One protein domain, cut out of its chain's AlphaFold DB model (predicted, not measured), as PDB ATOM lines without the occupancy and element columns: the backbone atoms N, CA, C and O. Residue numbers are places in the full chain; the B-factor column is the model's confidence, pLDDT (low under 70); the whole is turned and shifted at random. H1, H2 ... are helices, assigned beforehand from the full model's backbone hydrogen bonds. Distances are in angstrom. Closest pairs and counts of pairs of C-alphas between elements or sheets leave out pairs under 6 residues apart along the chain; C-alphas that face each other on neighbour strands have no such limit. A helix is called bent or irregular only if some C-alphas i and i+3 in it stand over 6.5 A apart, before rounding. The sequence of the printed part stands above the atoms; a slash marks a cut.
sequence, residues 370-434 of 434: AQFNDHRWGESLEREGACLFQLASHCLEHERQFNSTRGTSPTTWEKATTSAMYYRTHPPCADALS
ATOM      1  N   ALA A 370     124.076 179.864 181.162       89.19
ATOM      2  CA  ALA A 370     124.952 178.830 180.608       89.19
ATOM      3  C   ALA A 370     124.390 177.399 180.757       89.19
ATOM      4  O   ALA A 370     124.662 176.547 179.911       89.19
ATOM      5  N   GLN A 371     123.555 177.131 181.771       91.25
ATOM      6  CA  GLN A 371     122.932 175.813 181.970       91.25
ATOM      7  C   GLN A 371     121.927 175.426 180.866       91.25
ATOM      8  O   GLN A 371     121.674 174.239 180.668       91.25
ATOM      9  N   PHE A 372     121.348 176.401 180.153       87.94
ATOM     10  CA  PHE A 372     120.369 176.150 179.086       87.94
ATOM     11  C   PHE A 372     121.024 175.905 177.719       87.94
ATOM     12  O   PHE A 372     120.359 175.405 176.814       87.94
ATOM     13  N   ASN A 373     122.319 176.223 177.576       84.06
ATOM     14  CA  ASN A 373     123.122 175.993 176.370       84.06
ATOM     15  C   ASN A 373     122.483 176.536 175.066       84.06
ATOM     16  O   ASN A 373     122.559 175.904 174.008       84.06
ATOM     17  N   ASP A 374     121.821 177.699 175.132       91.25
ATOM     18  CA  ASP A 374     121.192 178.323 173.963       91.25
ATOM     19  C   ASP A 374     122.226 179.062 173.096       91.25
ATOM     20  O   ASP A 374     122.672 180.170 173.410       91.25
ATOM     21  N   HIS A 375     122.562 178.446 171.960       85.50
ATOM     22  CA  HIS A 375     123.424 179.012 170.922       85.50
ATOM     23  C   HIS A 375     123.035 180.432 170.480       85.50
ATOM     24  O   HIS A 375     123.924 181.245 170.250       85.50
ATOM     25  N   ARG A 376     121.739 180.768 170.390       87.12
ATOM     26  CA  ARG A 376     121.294 182.087 169.898       87.12
ATOM     27  C   ARG A 376     121.589 183.187 170.898       87.12
ATOM     28  O   ARG A 376     122.003 184.279 170.522       87.12
ATOM     29  N   TRP A 377     121.368 182.889 172.175       88.56
ATOM     30  CA  TRP A 377     121.696 183.806 173.254       88.56
ATOM     31  C   TRP A 377     123.217 183.972 173.381       88.56
ATOM     32  O   TRP A 377     123.684 185.099 173.518       88.56
ATOM     33  N   GLY A 378     123.988 182.888 173.220       87.94
ATOM     34  CA  GLY A 378     125.452 182.944 173.146       87.94
ATOM     35  C   GLY A 378     125.972 183.809 171.988       87.94
ATOM     36  O   GLY A 378     126.819 184.669 172.205       87.94
ATOM     37  N   GLU A 379     125.425 183.650 170.779       88.44
ATOM     38  CA  GLU A 379     125.771 184.484 169.617       88.44
ATOM     39  C   GLU A 379     125.419 185.967 169.829       88.44
ATOM     40  O   GLU A 379     126.215 186.837 169.469       88.44
ATOM     41  N   SER A 380     124.267 186.278 170.440       88.38
ATOM     42  CA  SER A 380     123.908 187.666 170.776       88.38
ATOM     43  C   SER A 380     124.845 188.250 171.836       88.38
ATOM     44  O   SER A 380     125.305 189.379 171.673       88.38
ATOM     45  N   LEU A 381     125.181 187.476 172.877       91.62
ATOM     46  CA  LEU A 381     126.095 187.886 173.945       91.62
ATOM     47  C   LEU A 381     127.501 188.182 173.414       91.62
ATOM     48  O   LEU A 381     128.069 189.213 173.762       91.62
ATOM     49  N   GLU A 382     128.053 187.315 172.564       89.81
ATOM     50  CA  GLU A 382     129.350 187.546 171.916       89.81
ATOM     51  C   GLU A 382     129.306 188.788 171.019       89.81
ATOM     52  O   GLU A 382     130.161 189.664 171.124       89.81
ATOM     53  N   ARG A 383     128.278 188.919 170.171       89.69
ATOM     54  CA  ARG A 383     128.148 190.036 169.225       89.69
ATOM     55  C   ARG A 383     127.989 191.394 169.915       89.69
ATOM     56  O   ARG A 383     128.634 192.353 169.506       89.69
ATOM     57  N   GLU A 384     127.131 191.487 170.928       91.12
ATOM     58  CA  GLU A 384     126.833 192.741 171.640       91.12
ATOM     59  C   GLU A 384     127.863 193.031 172.747       91.12
ATOM     60  O   GLU A 384     128.162 194.189 173.040       91.12
ATOM     61  N   GLY A 385     128.456 191.989 173.339       89.19
ATOM     62  CA  GLY A 385     129.469 192.091 174.390       89.19
ATOM     63  C   GLY A 385     130.912 192.229 173.896       89.19
ATOM     64  O   GLY A 385     131.766 192.639 174.684       89.19
ATOM     65  N   ALA A 386     131.209 191.942 172.620       88.88
ATOM     66  CA  ALA A 386     132.569 191.862 172.066       88.88
ATOM     67  C   ALA A 386     133.502 193.005 172.500       88.88
ATOM     68  O   ALA A 386     134.601 192.757 173.000       88.88
ATOM     69  N   CYS A 387     133.076 194.262 172.347       86.12
ATOM     70  CA  CYS A 387     133.901 195.423 172.696       86.12
ATOM     71  C   CYS A 387     134.188 195.512 174.206       86.12
ATOM     72  O   CYS A 387     135.301 195.864 174.604       86.12
ATOM     73  N   LEU A 388     133.218 195.149 175.051       90.81
ATOM     74  CA  LEU A 388     133.374 195.119 176.505       90.81
ATOM     75  C   LEU A 388     134.294 193.970 176.946       90.81
ATOM     76  O   LEU A 388     135.160 194.176 177.794       90.81
ATOM     77  N   PHE A 389     134.155 192.784 176.346       91.50
ATOM     78  CA  PHE A 389     135.010 191.634 176.642       91.50
ATOM     79  C   PHE A 389     136.455 191.850 176.179       91.50
ATOM     80  O   PHE A 389     137.387 191.466 176.887       91.50
ATOM     81  N   GLN A 390     136.664 192.526 175.045       88.25
ATOM     82  CA  GLN A 390     137.992 192.942 174.583       88.25
ATOM     83  C   GLN A 390     138.625 193.947 175.552       88.25
ATOM     84  O   GLN A 390     139.756 193.741 175.986       88.25
ATOM     85  N   LEU A 391     137.885 194.986 175.957       89.06
ATOM     86  CA  LEU A 391     138.357 195.973 176.934       89.06
ATOM     87  C   LEU A 391     138.722 195.322 178.276       89.06
ATOM     88  O   LEU A 391     139.814 195.556 178.790       89.06
ATOM     89  N   ALA A 392     137.849 194.467 178.814       88.69
ATOM     90  CA  ALA A 392     138.108 193.732 180.049       88.69
ATOM     91  C   ALA A 392     139.351 192.835 179.925       88.69
ATOM     92  O   ALA A 392     140.201 192.833 180.816       88.69
ATOM     93  N   SER A 393     139.497 192.132 178.797       86.81
ATOM     94  CA  SER A 393     140.667 191.291 178.523       86.81
ATOM     95  C   SER A 393     141.959 192.111 178.465       86.81
ATOM     96  O   SER A 393     142.954 191.711 179.061       86.81
ATOM     97  N   HIS A 394     141.947 193.280 177.813       86.25
ATOM     98  CA  HIS A 394     143.111 194.168 177.751       86.25
ATOM     99  C   HIS A 394     143.476 194.756 179.124       86.25
ATOM    100  O   HIS A 394     144.658 194.826 179.451       86.25
ATOM    101  N   CYS A 395     142.495 195.128 179.957       86.31
ATOM    102  CA  CYS A 395     142.747 195.592 181.326       86.31
ATOM    103  C   CYS A 395     143.356 194.491 182.214       86.31
ATOM    104  O   CYS A 395     144.354 194.737 182.890       86.31
ATOM    105  N   LEU A 396     142.805 193.272 182.174       85.88
ATOM    106  CA  LEU A 396     143.318 192.134 182.947       85.88
ATOM    107  C   LEU A 396     144.709 191.688 182.478       85.88
ATOM    108  O   LEU A 396     145.543 191.309 183.298       85.88
ATOM    109  N   GLU A 397     144.985 191.735 181.176       84.19
ATOM    110  CA  GLU A 397     146.310 191.423 180.635       84.19
ATOM    111  C   GLU A 397     147.341 192.499 181.013       84.19
ATOM    112  O   GLU A 397     148.436 192.165 181.463       84.19
ATOM    113  N   HIS A 398     146.973 193.784 180.955       82.69
ATOM    114  CA  HIS A 398     147.803 194.882 181.461       82.69
ATOM    115  C   HIS A 398     148.141 194.710 182.956       82.69
ATOM    116  O   HIS A 398     149.281 194.929 183.367       82.69
ATOM    117  N   GLU A 399     147.191 194.243 183.770       83.88
ATOM    118  CA  GLU A 399     147.425 193.935 185.185       83.88
ATOM    119  C   GLU A 399     148.353 192.727 185.397       83.88
ATOM    120  O   GLU A 399     149.261 192.785 186.229       83.88
ATOM    121  N   ARG A 400     148.188 191.648 184.619       81.81
ATOM    122  CA  ARG A 400     149.100 190.488 184.644       81.81
ATOM    123  C   ARG A 400     150.525 190.876 184.268       81.81
ATOM    124  O   ARG A 400     151.466 190.395 184.894       81.81
ATOM    125  N   GLN A 401     150.683 191.739 183.266       77.62
ATOM    126  CA  GLN A 401     151.986 192.226 182.816       77.62
ATOM    127  C   GLN A 401     152.641 193.126 183.863       77.62
ATOM    128  O   GLN A 401     153.809 192.916 184.181       77.62
ATOM    129  N   PHE A 402     151.892 194.056 184.461       75.50
ATOM    130  CA  PHE A 402     152.385 194.916 185.542       75.50
ATOM    131  C   PHE A 402     152.840 194.114 186.772       75.50
ATOM    132  O   PHE A 402     153.873 194.415 187.365       75.50
ATOM    133  N   ASN A 403     152.104 193.057 187.120       76.12
ATOM    134  CA  ASN A 403     152.435 192.162 188.230       76.12
ATOM    135  C   ASN A 403     153.486 191.085 187.873       76.12
ATOM    136  O   ASN A 403     153.904 190.325 188.749       76.12
ATOM    137  N   SER A 404     153.937 190.999 186.614       75.06
ATOM    138  CA  SER A 404     154.952 190.031 186.188       75.06
ATOM    139  C   SER A 404     156.364 190.610 186.267       75.06
ATOM    140  O   SER A 404     156.739 191.519 185.533       75.06
ATOM    141  N   THR A 405     157.219 189.979 187.071       60.91
ATOM    142  CA  THR A 405     158.669 190.251 187.096       60.91
ATOM    143  C   THR A 405     159.431 189.623 185.918       60.91
ATOM    144  O   THR A 405     160.653 189.750 185.830       60.91
ATOM    145  N   ARG A 406     158.735 188.935 185.000       58.84
ATOM    146  CA  ARG A 406     159.289 188.357 183.766       58.84
ATOM    147  C   ARG A 406     158.334 188.582 182.595       58.84
ATOM    148  O   ARG A 406     157.481 187.747 182.305       58.84
ATOM    149  N   GLY A 407     158.521 189.693 181.892       59.50
ATOM    150  CA  GLY A 407     157.813 190.012 180.657       59.50
ATOM    151  C   GLY A 407     158.596 191.018 179.819       59.50
ATOM    152  O   GLY A 407     159.395 191.788 180.349       59.50
ATOM    153  N   THR A 408     158.386 190.995 178.507       59.75
ATOM    154  CA  THR A 408     158.839 192.067 177.614       59.75
ATOM    155  C   THR A 408     157.968 193.292 177.879       59.75
ATOM    156  O   THR A 408     156.746 193.166 177.854       59.75
ATOM    157  N   SER A 409     158.555 194.465 178.126       58.88
ATOM    158  CA  SER A 409     157.767 195.692 178.293       58.88
ATOM    159  C   SER A 409     156.965 195.975 177.010       58.88
ATOM    160  O   SER A 409     157.590 196.050 175.945       58.88
ATOM    161  N   PRO A 410     155.628 196.130 177.072       60.66
ATOM    162  CA  PRO A 410     154.816 196.391 175.888       60.66
ATOM    163  C   PRO A 410     155.182 197.744 175.278       60.66
ATOM    164  O   PRO A 410     155.516 198.699 175.988       60.66
ATOM    165  N   THR A 411     155.111 197.853 173.953       61.19
ATOM    166  CA  THR A 411     155.343 199.137 173.292       61.19
ATOM    167  C   THR A 411     154.126 200.046 173.468       61.19
ATOM    168  O   THR A 411     152.971 199.613 173.440       61.19
ATOM    169  N   THR A 412     154.373 201.349 173.628       56.19
ATOM    170  CA  THR A 412     153.333 202.372 173.864       56.19
ATOM    171  C   THR A 412     152.288 202.460 172.740       56.19
ATOM    172  O   THR A 412     151.232 203.052 172.928       56.19
ATOM    173  N   TRP A 413     152.571 201.858 171.580       57.03
ATOM    174  CA  TRP A 413     151.773 201.939 170.354       57.03
ATOM    175  C   TRP A 413     150.993 200.656 170.025       57.03
ATOM    176  O   TRP A 413     150.365 200.567 168.969       57.03
ATOM    177  N   GLU A 414     151.002 199.659 170.910       66.81
ATOM    178  CA  GLU A 414     150.158 198.473 170.759       66.81
ATOM    179  C   GLU A 414     148.675 198.791 171.030       66.81
ATOM    180  O   GLU A 414     148.311 199.555 171.931       66.81
ATOM    181  N   LYS A 415     147.781 198.177 170.238       62.31
ATOM    182  CA  LYS A 415     146.328 198.415 170.332       62.31
ATOM    183  C   LYS A 415     145.759 198.056 171.711       62.31
ATOM    184  O   LYS A 415     144.907 198.784 172.212       62.31
ATOM    185  N   ALA A 416     146.260 196.984 172.334       61.34
ATOM    186  CA  ALA A 416     145.863 196.575 173.683       61.34
ATOM    187  C   ALA A 416     146.214 197.651 174.731       61.34
ATOM    188  O   ALA A 416     145.346 198.087 175.493       61.34
ATOM    189  N   THR A 417     147.451 198.160 174.683       64.00
ATOM    190  CA  THR A 417     147.955 199.257 175.527       64.00
ATOM    191  C   THR A 417     147.126 200.531 175.362       64.00
ATOM    192  O   THR A 417     146.851 201.222 176.337       64.00
ATOM    193  N   THR A 418     146.668 200.822 174.140       69.25
ATOM    194  CA  THR A 418     145.864 202.019 173.843       69.25
ATOM    195  C   THR A 418     144.510 201.989 174.559       69.25
ATOM    196  O   THR A 418     144.129 202.970 175.192       69.25
ATOM    197  N   SER A 419     143.794 200.860 174.521       72.62
ATOM    198  CA  SER A 419     142.494 200.717 175.200       72.62
ATOM    199  C   SER A 419     142.589 200.654 176.729       72.62
ATOM    200  O   SER A 419     141.668 201.091 177.412       72.62
ATOM    201  N   ALA A 420     143.696 200.135 177.269       74.12
ATOM    202  CA  ALA A 420     143.916 200.012 178.710       74.12
ATOM    203  C   ALA A 420     144.671 201.212 179.324       74.12
ATOM    204  O   ALA A 420     144.905 201.222 180.527       74.12
ATOM    205  N   MET A 421     145.019 202.244 178.544       77.00
ATOM    206  CA  MET A 421     145.908 203.346 178.961       77.00
ATOM    207  C   MET A 421     145.466 204.086 180.238       77.00
ATOM    208  O   MET A 421     146.304 204.561 181.002       77.00
ATOM    209  N   TYR A 422     144.156 204.192 180.479       80.00
ATOM    210  CA  TYR A 422     143.593 204.863 181.659       80.00
ATOM    211  C   TYR A 422     143.263 203.903 182.817       80.00
ATOM    212  O   TYR A 422     142.816 204.349 183.877       80.00
ATOM    213  N   TYR A 423     143.475 202.597 182.637       81.62
ATOM    214  CA  TYR A 423     143.255 201.589 183.668       81.62
ATOM    215  C   TYR A 423     144.403 201.604 184.683       81.62
ATOM    216  O   TYR A 423     145.574 201.459 184.333       81.62
ATOM    217  N   ARG A 424     144.066 201.780 185.963       81.50
ATOM    218  CA  ARG A 424     145.030 201.711 187.066       81.50
ATOM    219  C   ARG A 424     145.053 200.290 187.609       81.50
ATOM    220  O   ARG A 424     144.016 199.791 188.033       81.50
ATOM    221  N   THR A 425     146.225 199.671 187.595       81.12
ATOM    222  CA  THR A 425     146.440 198.322 188.121       81.12
ATOM    223  C   THR A 425     146.284 198.290 189.639       81.12
ATOM    224  O   THR A 425     146.570 199.274 190.330       81.12
ATOM    225  N   HIS A 426     145.822 197.159 190.169       78.94
ATOM    226  CA  HIS A 426     145.835 196.936 191.608       78.94
ATOM    227  C   HIS A 426     147.278 196.709 192.094       78.94
ATOM    228  O   HIS A 426     148.084 196.130 191.358       78.94
ATOM    229  N   PRO A 427     147.635 197.169 193.310       75.00
ATOM    230  CA  PRO A 427     148.943 196.879 193.884       75.00
ATOM    231  C   PRO A 427     149.122 195.360 194.063       75.00
ATOM    232  O   PRO A 427     148.141 194.667 194.359       75.00
ATOM    233  N   PRO A 428     150.350 194.826 193.923       69.50
ATOM    234  CA  PRO A 428     150.620 193.419 194.185       69.50
ATOM    235  C   PRO A 428     150.161 193.024 195.594       69.50
ATOM    236  O   PRO A 428     150.343 193.771 196.553       69.50
ATOM    237  N   CYS A 429     149.635 191.806 195.741       58.06
ATOM    238  CA  CYS A 429     149.074 191.295 197.004       58.06
ATOM    239  C   CYS A 429     150.078 191.250 198.188       58.06
ATOM    240  O   CYS A 429     149.691 190.979 199.322       58.06
ATOM    241  N   ALA A 430     151.364 191.527 197.945       55.03
ATOM    242  CA  ALA A 430     152.391 191.670 198.976       55.03
ATOM    243  C   ALA A 430     152.263 192.966 199.804       55.03
ATOM    244  O   ALA A 430     152.604 192.949 200.984       55.03
ATOM    245  N   ASP A 431     151.736 194.053 199.227       50.25
ATOM    246  CA  ASP A 431     151.782 195.399 199.831       50.25
ATOM    247  C   ASP A 431     150.448 195.831 200.481       50.25
ATOM    248  O   ASP A 431     150.282 196.978 200.890       50.25
ATOM    249  N   ALA A 432     149.479 194.916 200.604       46.03
ATOM    250  CA  ALA A 432     148.166 195.172 201.218       46.03
ATOM    251  C   ALA A 432     148.128 194.947 202.750       46.03
ATOM    252  O   ALA A 432     147.051 194.929 203.349       46.03
ATOM    253  N   LEU A 433     149.292 194.756 203.384       45.09
ATOM    254  CA  LEU A 433     149.466 194.620 204.835       45.09
ATOM    255  C   LEU A 433     150.591 195.548 205.326       45.09
ATOM    256  O   LEU A 433     151.700 195.102 205.626       45.09
ATOM    257  N   SER A 434     150.305 196.849 205.397       35.00
ATOM    258  CA  SER A 434     151.120 197.880 206.063       35.00
ATOM    259  C   SER A 434     150.240 199.042 206.512       35.00
ATOM    260  O   SER A 434     149.432 199.502 205.677       35.00
TER     261      SER A 434
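What this domain is: This is residues 370 to 434 of the 434 residues of the protein "SWIM-type domain-containing protein" of Serpula lacrymans var. lacrymans (strain S7.3) (UniProt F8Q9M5). One long, bent helix, H1, has its first arm sticking out with residues 379 to 384, while short H2 crosses its second arm, reached by a long loop; a tail follows H2. The printed part has 65 residues with two named helices, H1 then H2, and no named strand: all helix. It is only just loose, close to extended, with a radius of gyration of the C-alphas of 16.1 A and spans of 46 by 33 by 21 A.

How they stand to each other: H1, residues 375 to 402, is assigned as one helix by its hydrogen bonds but bent: C-alphas 384 and 387 are 7.6 A apart. Its arms, H1a, residues 375 to 384, and H1b, residues 387 to 402, stand only just about perpendicular, at 70.3 degrees. H1b, with residues 391 to 398 alone, touches H2, residues 415 to 420; the closest C-alphas, of Cys 395 and Ala 420, are 5.3 A apart. Their lines are about perpendicular, at 86 degrees. H1a and H2 are apart. In H1a, H1b and H2 every O i to N i+4 pair is within hydrogen-bond range.

Where its parts are: H1a begins at C-alpha 375 (123.424, 179.012, 170.922) and measures 14.2 A; H1b measures 22.5 A. H2, 8.9 A, ends at C-alpha 420 (143.916, 200.012, 178.710).

The domain as a whole: The farthest C-alphas, of Arg 376 and Ser 434, are 49.5 A apart. The printed part has no cut; the link from H1 to H2 is long, 12 residues. The pLDDT is under 70 at residues 405 to 418 and 428 to 434.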